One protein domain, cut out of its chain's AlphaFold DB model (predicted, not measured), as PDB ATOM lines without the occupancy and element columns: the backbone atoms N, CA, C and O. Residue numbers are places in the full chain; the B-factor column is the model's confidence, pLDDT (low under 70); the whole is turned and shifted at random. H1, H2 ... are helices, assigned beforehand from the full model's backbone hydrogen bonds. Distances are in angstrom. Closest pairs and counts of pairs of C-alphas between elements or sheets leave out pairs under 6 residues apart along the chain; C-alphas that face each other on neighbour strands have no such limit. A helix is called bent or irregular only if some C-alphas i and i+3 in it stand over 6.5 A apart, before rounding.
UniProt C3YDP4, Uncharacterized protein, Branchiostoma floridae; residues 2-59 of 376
ATOM      1  N   SER A   2      -2.592 -48.274  -4.220       42.25
ATOM      2  CA  SER A   2      -1.894 -46.986  -4.178       42.25
ATOM      3  C   SER A   2      -2.503 -46.136  -3.063       42.25
ATOM      4  O   SER A   2      -3.651 -45.705  -3.184       42.25
ATOM      5  N   GLY A   3      -1.763 -45.960  -1.968       52.56
ATOM      6  CA  GLY A   3      -2.169 -45.115  -0.850       52.56
ATOM      7  C   GLY A   3      -2.516 -43.711  -1.338       52.56
ATOM      8  O   GLY A   3      -1.855 -43.163  -2.221       52.56
ATOM      9  N   ILE A   4      -3.590 -43.142  -0.798       58.12
ATOM     10  CA  ILE A   4      -4.012 -41.777  -1.106       58.12
ATOM     11  C   ILE A   4      -2.871 -40.837  -0.701       58.12
ATOM     12  O   ILE A   4      -2.533 -40.733   0.475       58.12
ATOM     13  N   HIS A   5      -2.256 -40.166  -1.677       63.44
ATOM     14  CA  HIS A   5      -1.187 -39.206  -1.413       63.44
ATOM     15  C   HIS A   5      -1.716 -38.021  -0.592       63.44
ATOM     16  O   HIS A   5      -2.748 -37.440  -0.931       63.44
ATOM     17  N   SER A   6      -0.984 -37.627   0.453       67.62
ATOM     18  CA  SER A   6      -1.405 -36.625   1.444       67.62
ATOM     19  C   SER A   6      -1.780 -35.264   0.848       67.62
ATOM     20  O   SER A   6      -2.726 -34.631   1.311       67.62
ATOM     21  N   TRP A   7      -1.113 -34.844  -0.232       72.25
ATOM     22  CA  TRP A   7      -1.433 -33.593  -0.925       72.25
ATOM     23  C   TRP A   7      -2.840 -33.602  -1.544       72.25
ATOM     24  O   TRP A   7      -3.489 -32.562  -1.599       72.25
ATOM     25  N   ARG A   8      -3.357 -34.768  -1.969       79.31
ATOM     26  CA  ARG A   8      -4.712 -34.883  -2.540       79.31
ATOM     27  C   ARG A   8      -5.780 -34.650  -1.481       79.31
ATOM     28  O   ARG A   8      -6.768 -33.981  -1.757       79.31
ATOM     29  N   VAL A   9      -5.562 -35.180  -0.277       80.12
ATOM     30  CA  VAL A   9      -6.456 -34.955   0.870       80.12
ATOM     31  C   VAL A   9      -6.434 -33.482   1.259       80.12
ATOM     32  O   VAL A   9      -7.495 -32.888   1.415       80.12
ATOM     33  N   TYR A  10      -5.244 -32.879   1.340       74.50
ATOM     34  CA  TYR A  10      -5.092 -31.452   1.622       74.50
ATOM     35  C   TYR A  10      -5.868 -30.586   0.615       74.50
ATOM     36  O   TYR A  10      -6.715 -29.790   1.014       74.50
ATOM     37  N   VAL A  11      -5.663 -30.802  -0.691       82.75
ATOM     38  CA  VAL A  11      -6.374 -30.064  -1.751       82.75
ATOM     39  C   VAL A  11      -7.886 -30.278  -1.669       82.75
ATOM     40  O   VAL A  11      -8.643 -29.317  -1.790       82.75
ATOM     41  N   PHE A  12      -8.337 -31.511  -1.423       85.38
ATOM     42  CA  PHE A  12      -9.759 -31.808  -1.274       85.38
ATOM     43  C   PHE A  12     -10.378 -31.022  -0.113       85.38
ATOM     44  O   PHE A  12     -11.380 -30.338  -0.308       85.38
ATOM     45  N   VAL A  13      -9.750 -31.032   1.066       84.56
ATOM     46  CA  VAL A  13     -10.235 -30.290   2.241       84.56
ATOM     47  C   VAL A  13     -10.249 -28.781   1.981       84.56
ATOM     48  O   VAL A  13     -11.248 -28.124   2.269       84.56
ATOM     49  N   CYS A  14      -9.195 -28.230   1.371       80.88
ATOM     50  CA  CYS A  14      -9.124 -26.808   1.021       80.88
ATOM     51  C   CYS A  14     -10.136 -26.390  -0.059       80.88
ATOM     52  O   CYS A  14     -10.498 -25.217  -0.125       80.88
ATOM     53  N   SER A  15     -10.619 -27.320  -0.890       87.06
ATOM     54  CA  SER A  15     -11.610 -27.018  -1.930       87.06
ATOM     55  C   SER A  15     -13.027 -26.814  -1.383       87.06
ATOM     56  O   SER A  15     -13.811 -26.087  -1.991       87.06
ATOM     57  N   ILE A  16     -13.355 -27.388  -0.217       89.00
ATOM     58  CA  ILE A  16     -14.709 -27.329   0.355       89.00
ATOM     59  C   ILE A  16     -15.149 -25.874   0.627       89.00
ATOM     60  O   ILE A  16     -16.210 -25.483   0.133       89.00
ATOM     61  N   PRO A  17     -14.363 -25.018   1.319       85.12
ATOM     62  CA  PRO A  17     -14.722 -23.610   1.513       85.12
ATOM     63  C   PRO A  17     -14.802 -22.812   0.206       85.12
ATOM     64  O   PRO A  17     -15.633 -21.911   0.092       85.12
ATOM     65  N   CYS A  18     -13.972 -23.138  -0.792       83.75
ATOM     66  CA  CYS A  18     -14.018 -22.486  -2.101       83.75
ATOM     67  C   CYS A  18     -15.325 -22.795  -2.836       83.75
ATOM     68  O   CYS A  18     -15.939 -21.885  -3.383       83.75
ATOM     69  N   ILE A  19     -15.784 -24.051  -2.802       89.62
ATOM     70  CA  ILE A  19     -17.069 -24.455  -3.390       89.62
ATOM     71  C   ILE A  19     -18.226 -23.776  -2.655       89.62
ATOM     72  O   ILE A  19     -19.122 -23.237  -3.298       89.62
ATOM     73  N   LEU A  20     -18.191 -23.733  -1.320       87.88
ATOM     74  CA  LEU A  20     -19.199 -23.020  -0.531       87.88
ATOM     75  C   LEU A  20     -19.236 -21.522  -0.865       87.88
ATOM     76  O   LEU A  20     -20.318 -20.957  -0.997       87.88
ATOM     77  N   SER A  21     -18.071 -20.899  -1.058       82.50
ATOM     78  CA  SER A  21     -17.966 -19.493  -1.474       82.50
ATOM     79  C   SER A  21     -18.462 -19.279  -2.907       82.50
ATOM     80  O   SER A  21     -19.094 -18.277  -3.205       82.50
ATOM     81  N   PHE A  22     -18.222 -20.229  -3.811       85.81
ATOM     82  CA  PHE A  22     -18.763 -20.172  -5.169       85.81
ATOM     83  C   PHE A  22     -20.292 -20.286  -5.171       85.81
ATOM     84  O   PHE A  22     -20.969 -19.534  -5.863       85.81
ATOM     85  N   ILE A  23     -20.847 -21.179  -4.349       90.31
ATOM     86  CA  ILE A  23     -22.296 -21.308  -4.169       90.31
ATOM     87  C   ILE A  23     -22.877 -20.025  -3.559       90.31
ATOM     88  O   ILE A  23     -23.936 -19.578  -3.992       90.31
ATOM     89  N   SER A  24     -22.188 -19.404  -2.594       84.12
ATOM     90  CA  SER A  24     -22.669 -18.175  -1.951       84.12
ATOM     91  C   SER A  24     -22.741 -16.979  -2.906       84.12
ATOM     92  O   SER A  24     -23.616 -16.132  -2.727       84.12
ATOM     93  N   LEU A  25     -21.904 -16.933  -3.951       81.19
ATOM     94  CA  LEU A  25     -21.950 -15.878  -4.969       81.19
ATOM     95  C   LEU A  25     -23.284 -15.837  -5.721       81.19
ATOM     96  O   LEU A  25     -23.764 -14.746  -5.998       81.19
ATOM     97  N   PHE A  26     -23.940 -16.979  -5.964       83.25
ATOM     98  CA  PHE A  26     -25.267 -16.997  -6.601       83.25
ATOM     99  C   PHE A  26     -26.370 -16.361  -5.742       83.25
ATOM    100  O   PHE A  26     -27.450 -16.061  -6.248       83.25
ATOM    101  N   PHE A  27     -26.121 -16.167  -4.442       83.19
ATOM    102  CA  PHE A  27     -27.047 -15.501  -3.524       83.19
ATOM    103  C   PHE A  27     -26.684 -14.030  -3.273       83.19
ATOM    104  O   PHE A  27     -27.492 -13.287  -2.703       83.19
ATOM    105  N   MET A  28     -25.483 -13.588  -3.666       75.19
ATOM    106  CA  MET A  28     -25.094 -12.185  -3.573       75.19
ATOM    107  C   MET A  28     -25.738 -11.390  -4.704       75.19
ATOM    108  O   MET A  28     -25.840 -11.860  -5.826       75.19
ATOM    109  N   HIS A  29     -26.209 -10.185  -4.384       72.81
ATOM    110  CA  HIS A  29     -26.744  -9.276  -5.392       72.81
ATOM    111  C   HIS A  29     -25.586  -8.495  -6.023       72.81
ATOM    112  O   HIS A  29     -24.646  -8.102  -5.325       72.81
ATOM    113  N   GLU A  30     -25.689  -8.227  -7.316       72.00
ATOM    114  CA  GLU A  30     -24.700  -7.482  -8.085       72.00
ATOM    115  C   GLU A  30     -24.471  -6.088  -7.504       72.00
ATOM    116  O   GLU A  30     -25.384  -5.419  -7.010       72.00
ATOM    117  N   SER A  31     -23.212  -5.635  -7.545       69.56
ATOM    118  CA  SER A  31     -22.877  -4.335  -6.969       69.56
ATOM    119  C   SER A  31     -23.612  -3.220  -7.735       69.56
ATOM    120  O   SER A  31     -23.542  -3.187  -8.968       69.56
ATOM    121  N   PRO A  32     -24.250  -2.254  -7.045       63.88
ATOM    122  CA  PRO A  32     -24.935  -1.143  -7.706       63.88
ATOM    123  C   PRO A  32     -24.031  -0.363  -8.666       63.88
ATOM    124  O   PRO A  32     -24.491   0.144  -9.681       63.88
ATOM    125  N   ARG A  33     -22.725  -0.305  -8.373       59.69
ATOM    126  CA  ARG A  33     -21.724   0.334  -9.230       59.69
ATOM    127  C   ARG A  33     -21.584  -0.359 -10.587       59.69
ATOM    128  O   ARG A  33     -21.568   0.324 -11.601       59.69
ATOM    129  N   PHE A  34     -21.509  -1.688 -10.604       73.31
ATOM    130  CA  PHE A  34     -21.416  -2.461 -11.846       73.31
ATOM    131  C   PHE A  34     -22.664  -2.270 -12.718       73.31
ATOM    132  O   PHE A  34     -22.546  -1.990 -13.905       73.31
ATOM    133  N   LEU A  35     -23.858  -2.327 -12.120       71.50
ATOM    134  CA  LEU A  35     -25.120  -2.128 -12.844       71.50
ATOM    135  C   LEU A  35     -25.228  -0.722 -13.454       71.50
ATOM    136  O   LEU A  35     -25.716  -0.572 -14.571       71.50
ATOM    137  N   LEU A  36     -24.715   0.303 -12.764       65.06
ATOM    138  CA  LEU A  36     -24.626   1.661 -13.307       65.06
ATOM    139  C   LEU A  36     -23.616   1.773 -14.462       65.06
ATOM    140  O   LEU A  36     -23.898   2.473 -15.428       65.06
ATOM    141  N   GLU A  37     -22.475   1.078 -14.399       66.00
ATOM    142  CA  GLU A  37     -21.480   1.038 -15.490       66.00
ATOM    143  C   GLU A  37     -21.999   0.290 -16.737       66.00
ATOM    144  O   GLU A  37     -21.610   0.613 -17.858       66.00
ATOM    145  N   VAL A  38     -22.919  -0.663 -16.558       79.69
ATOM    146  CA  VAL A  38     -23.580  -1.428 -17.636       79.69
ATOM    147  C   VAL A  38     -24.874  -0.741 -18.131       79.69
ATOM    148  O   VAL A  38     -25.605  -1.291 -18.951       79.69
ATOM    149  N   ASN A  39     -25.159   0.494 -17.688       76.00
ATOM    150  CA  ASN A  39     -26.379   1.267 -17.992       76.00
ATOM    151  C   ASN A  39     -27.703   0.591 -17.559       76.00
ATOM    152  O   ASN A  39     -28.778   0.927 -18.058       76.00
ATOM    153  N   GLN A  40     -27.663  -0.337 -16.600       76.94
ATOM    154  CA  GLN A  40     -28.839  -0.978 -15.998       76.94
ATOM    155  C   GLN A  40     -29.303  -0.204 -14.754       76.94
ATOM    156  O   GLN A  40     -29.232  -0.669 -13.614       76.94
ATOM    157  N   HIS A  41     -29.776   1.022 -14.980       73.00
ATOM    158  CA  HIS A  41     -30.117   1.962 -13.908       73.00
ATOM    159  C   HIS A  41     -31.284   1.492 -13.021       73.00
ATOM    160  O   HIS A  41     -31.227   1.668 -11.803       73.00
ATOM    161  N   ASP A  42     -32.306   0.845 -13.587       76.62
ATOM    162  CA  ASP A  42     -33.494   0.411 -12.832       76.62
ATOM    163  C   ASP A  42     -33.171  -0.668 -11.788       76.62
ATOM    164  O   ASP A  42     -33.675  -0.645 -10.661       76.62
ATOM    165  N   GLU A  43     -32.290  -1.603 -12.141       76.38
ATOM    166  CA  GLU A  43     -31.881  -2.701 -11.267       76.38
ATOM    167  C   GLU A  43     -30.938  -2.208 -10.162       76.38
ATOM    168  O   GLU A  43     -31.107  -2.565  -8.991       76.38
ATOM    169  N   ALA A  44     -30.037  -1.276 -10.499       72.50
ATOM    170  CA  ALA A  44     -29.208  -0.573  -9.525       72.50
ATOM    171  C   ALA A  44     -30.069   0.167  -8.487       72.50
ATOM    172  O   ALA A  44     -29.855   0.020  -7.283       72.50
ATOM    173  N   ILE A  45     -31.088   0.911  -8.934       71.19
ATOM    174  CA  ILE A  45     -32.005   1.646  -8.052       71.19
ATOM    175  C   ILE A  45     -32.815   0.681  -7.176       71.19
ATOM    176  O   ILE A  45     -33.027   0.963  -5.997       71.19
ATOM    177  N   LYS A  46     -33.244  -0.473  -7.698       80.62
ATOM    178  CA  LYS A  46     -33.976  -1.491  -6.922       80.62
ATOM    179  C   LYS A  46     -33.127  -2.073  -5.789       80.62
ATOM    180  O   LYS A  46     -33.614  -2.199  -4.664       80.62
ATOM    181  N   ILE A  47     -31.861  -2.391  -6.062       73.06
ATOM    182  CA  ILE A  47     -30.919  -2.873  -5.043       73.06
ATOM    183  C   ILE A  47     -30.626  -1.765  -4.027       73.06
ATOM    184  O   ILE A  47     -30.674  -2.015  -2.825       73.06
ATOM    185  N   LEU A  48     -30.404  -0.528  -4.481       69.19
ATOM    186  CA  LEU A  48     -30.173   0.619  -3.598       69.19
ATOM    187  C   LEU A  48     -31.381   0.925  -2.706       69.19
ATOM    188  O   LEU A  48     -31.186   1.210  -1.529       69.19
ATOM    189  N   LYS A  49     -32.615   0.791  -3.211       69.38
ATOM    190  CA  LYS A  49     -33.848   0.899  -2.410       69.38
ATOM    191  C   LYS A  49     -33.948  -0.208  -1.360       69.38
ATOM    192  O   LYS A  49     -34.241   0.076  -0.209       69.38
ATOM    193  N   LYS A  50     -33.609  -1.450  -1.712       72.19
ATOM    194  CA  LYS A  50     -33.580  -2.569  -0.756       72.19
ATOM    195  C   LYS A  50     -32.526  -2.369   0.341       72.19
ATOM    196  O   LYS A  50     -32.775  -2.687   1.496       72.19
ATOM    197  N   VAL A  51     -31.361  -1.816  -0.005       67.19
ATOM    198  CA  VAL A  51     -30.325  -1.423   0.969       67.19
ATOM    199  C   VAL A  51     -30.779  -0.215   1.800       67.19
ATOM    200  O   VAL A  51     -30.477  -0.145   2.988       67.19
ATOM    201  N   HIS A  52     -31.531   0.716   1.208       65.81
ATOM    202  CA  HIS A  52     -32.111   1.881   1.877       65.81
ATOM    203  C   HIS A  52     -33.170   1.497   2.915       65.81
ATOM    204  O   HIS A  52     -33.115   2.014   4.027       65.81
ATOM    205  N   ASP A  53     -34.069   0.564   2.602       66.94
ATOM    206  CA  ASP A  53     -35.082   0.071   3.546       66.94
ATOM    207  C   ASP A  53     -34.440  -0.570   4.787       66.94
ATOM    208  O   ASP A  53     -35.017  -0.555   5.871       66.94
ATOM    209  N   VAL A  54     -33.214  -1.081   4.637       66.12
ATOM    210  CA  VAL A  54     -32.408  -1.653   5.722       66.12
ATOM    211  C   VAL A  54     -31.566  -0.591   6.456       66.12
ATOM    212  O   VAL A  54     -31.352  -0.726   7.656       66.12
ATOM    213  N   ASN A  55     -31.098   0.468   5.777       60.59
ATOM    214  CA  ASN A  55     -30.120   1.435   6.318       60.59
ATOM    215  C   ASN A  55     -30.632   2.884   6.514       60.59
ATOM    216  O   ASN A  55     -29.870   3.745   6.952       60.59
ATOM    217  N   HIS A  56     -31.891   3.185   6.193       56.41
ATOM    218  CA  HIS A  56     -32.608   4.460   6.399       56.41
ATOM    219  C   HIS A  56     -31.938   5.775   5.924       56.41
ATOM    220  O   HIS A  56     -32.437   6.856   6.239       56.41
ATOM    221  N   ARG A  57     -30.843   5.761   5.150       53.94
ATOM    222  CA  ARG A  57     -30.207   6.979   4.598       53.94
ATOM    223  C   ARG A  57     -29.707   6.743   3.173       53.94
ATOM    224  O   ARG A  57     -28.932   5.822   2.945       53.94
ATOM    225  N   PHE A  58     -30.142   7.565   2.216       53.56
ATOM    226  CA  PHE A  58     -29.634   7.561   0.836       53.56
ATOM    227  C   PHE A  58     -29.227   8.977   0.410       53.56
ATOM    228  O   PHE A  58     -29.947   9.932   0.693       53.56
ATOM    229  N   GLN A  59     -28.071   9.104  -0.253       55.34
ATOM    230  CA  GLN A  59     -27.544  10.363  -0.787       55.34
ATOM    231  C   GLN A  59     -26.854  10.101  -2.135       55.34
ATOM    232  O   GLN A  59     -25.853   9.389  -2.211       55.34
TER     233      GLN A  59
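AT A GLANCE: This is residues 2 to 59 of the 376 residues of an uncharacterized protein of Branchiostoma floridae (UniProt C3YDP4). One long helix, H1, sticks out as a lone arm from a small head, a helical hairpin of the short H2 and the longer H3, and H3 lies crosswise to the line of the arm. Residues 2 to 28, of which 6 to 25 belong to H1, stand free and make most of the length, and residues 50 to 56, of which 50 to 55 belong to H3, also stand free and stick out of the head. The printed part has 58 residues with three named helices, in the order H1, H2, H3, and no named strand; its class is all helix. The whole is extended, with a radius of gyration of the C-alphas of 19.5 A and spans of 61 by 25 by 14 A.

IN THESE COORDINATES: H1, the longest helix, holds residues 6 to 25 and measures 29.9 A from its first to its last C-alpha. It begins at C-alpha 6 at (-1.405, -36.625, 1.444) and ends at C-alpha 25 at (-21.950, -15.878, -4.969). H1 is neither bent nor irregular, but only just: C-alphas 14 and 17 are 6.5 A apart. H3 holds residues 41 to 55, measures 20.2 A and ends at C-alpha 55 at (-30.120, 1.435, 6.318). H2, between them along the chain, is the short helix of residues 32 to 37.

HOW THE PARTS SIT: H1 touches no helix. It is apart from H3, and it is apart from H2 too, though H2 follows it in the chain. H2 and H3 form a helical hairpin. They touch, with 10 pairs of C-alphas within 8 A, and their closest C-alphas are those of Pro 32 and Ala 44, 4.7 A apart. Their lines stand at a shallow tilt of 18 degrees, and they run opposite ways. In H2 every O i to N i+4 pair is within hydrogen-bond range, while in H1 13 of 16 such pairs are and in H3 10 of 11.

THE WHOLE: The outline is a rod, and the two C-alphas farthest apart are those of Ser 2 and Gln 59, the first and last printed residues, 62.9 A from each other. The printed part has no cut. The link from H1 to H2, with 6 residues between them, is short, and the link from H2 to H3, with 3 residues, is tight; no link is long. The mean pLDDT of the printed part is 73.1. The model's confidence is low, under 70, in 21 residues, namely residues 2 to 6, 31 to 33, 36 to 37, 48 to 49 and 51 to 59.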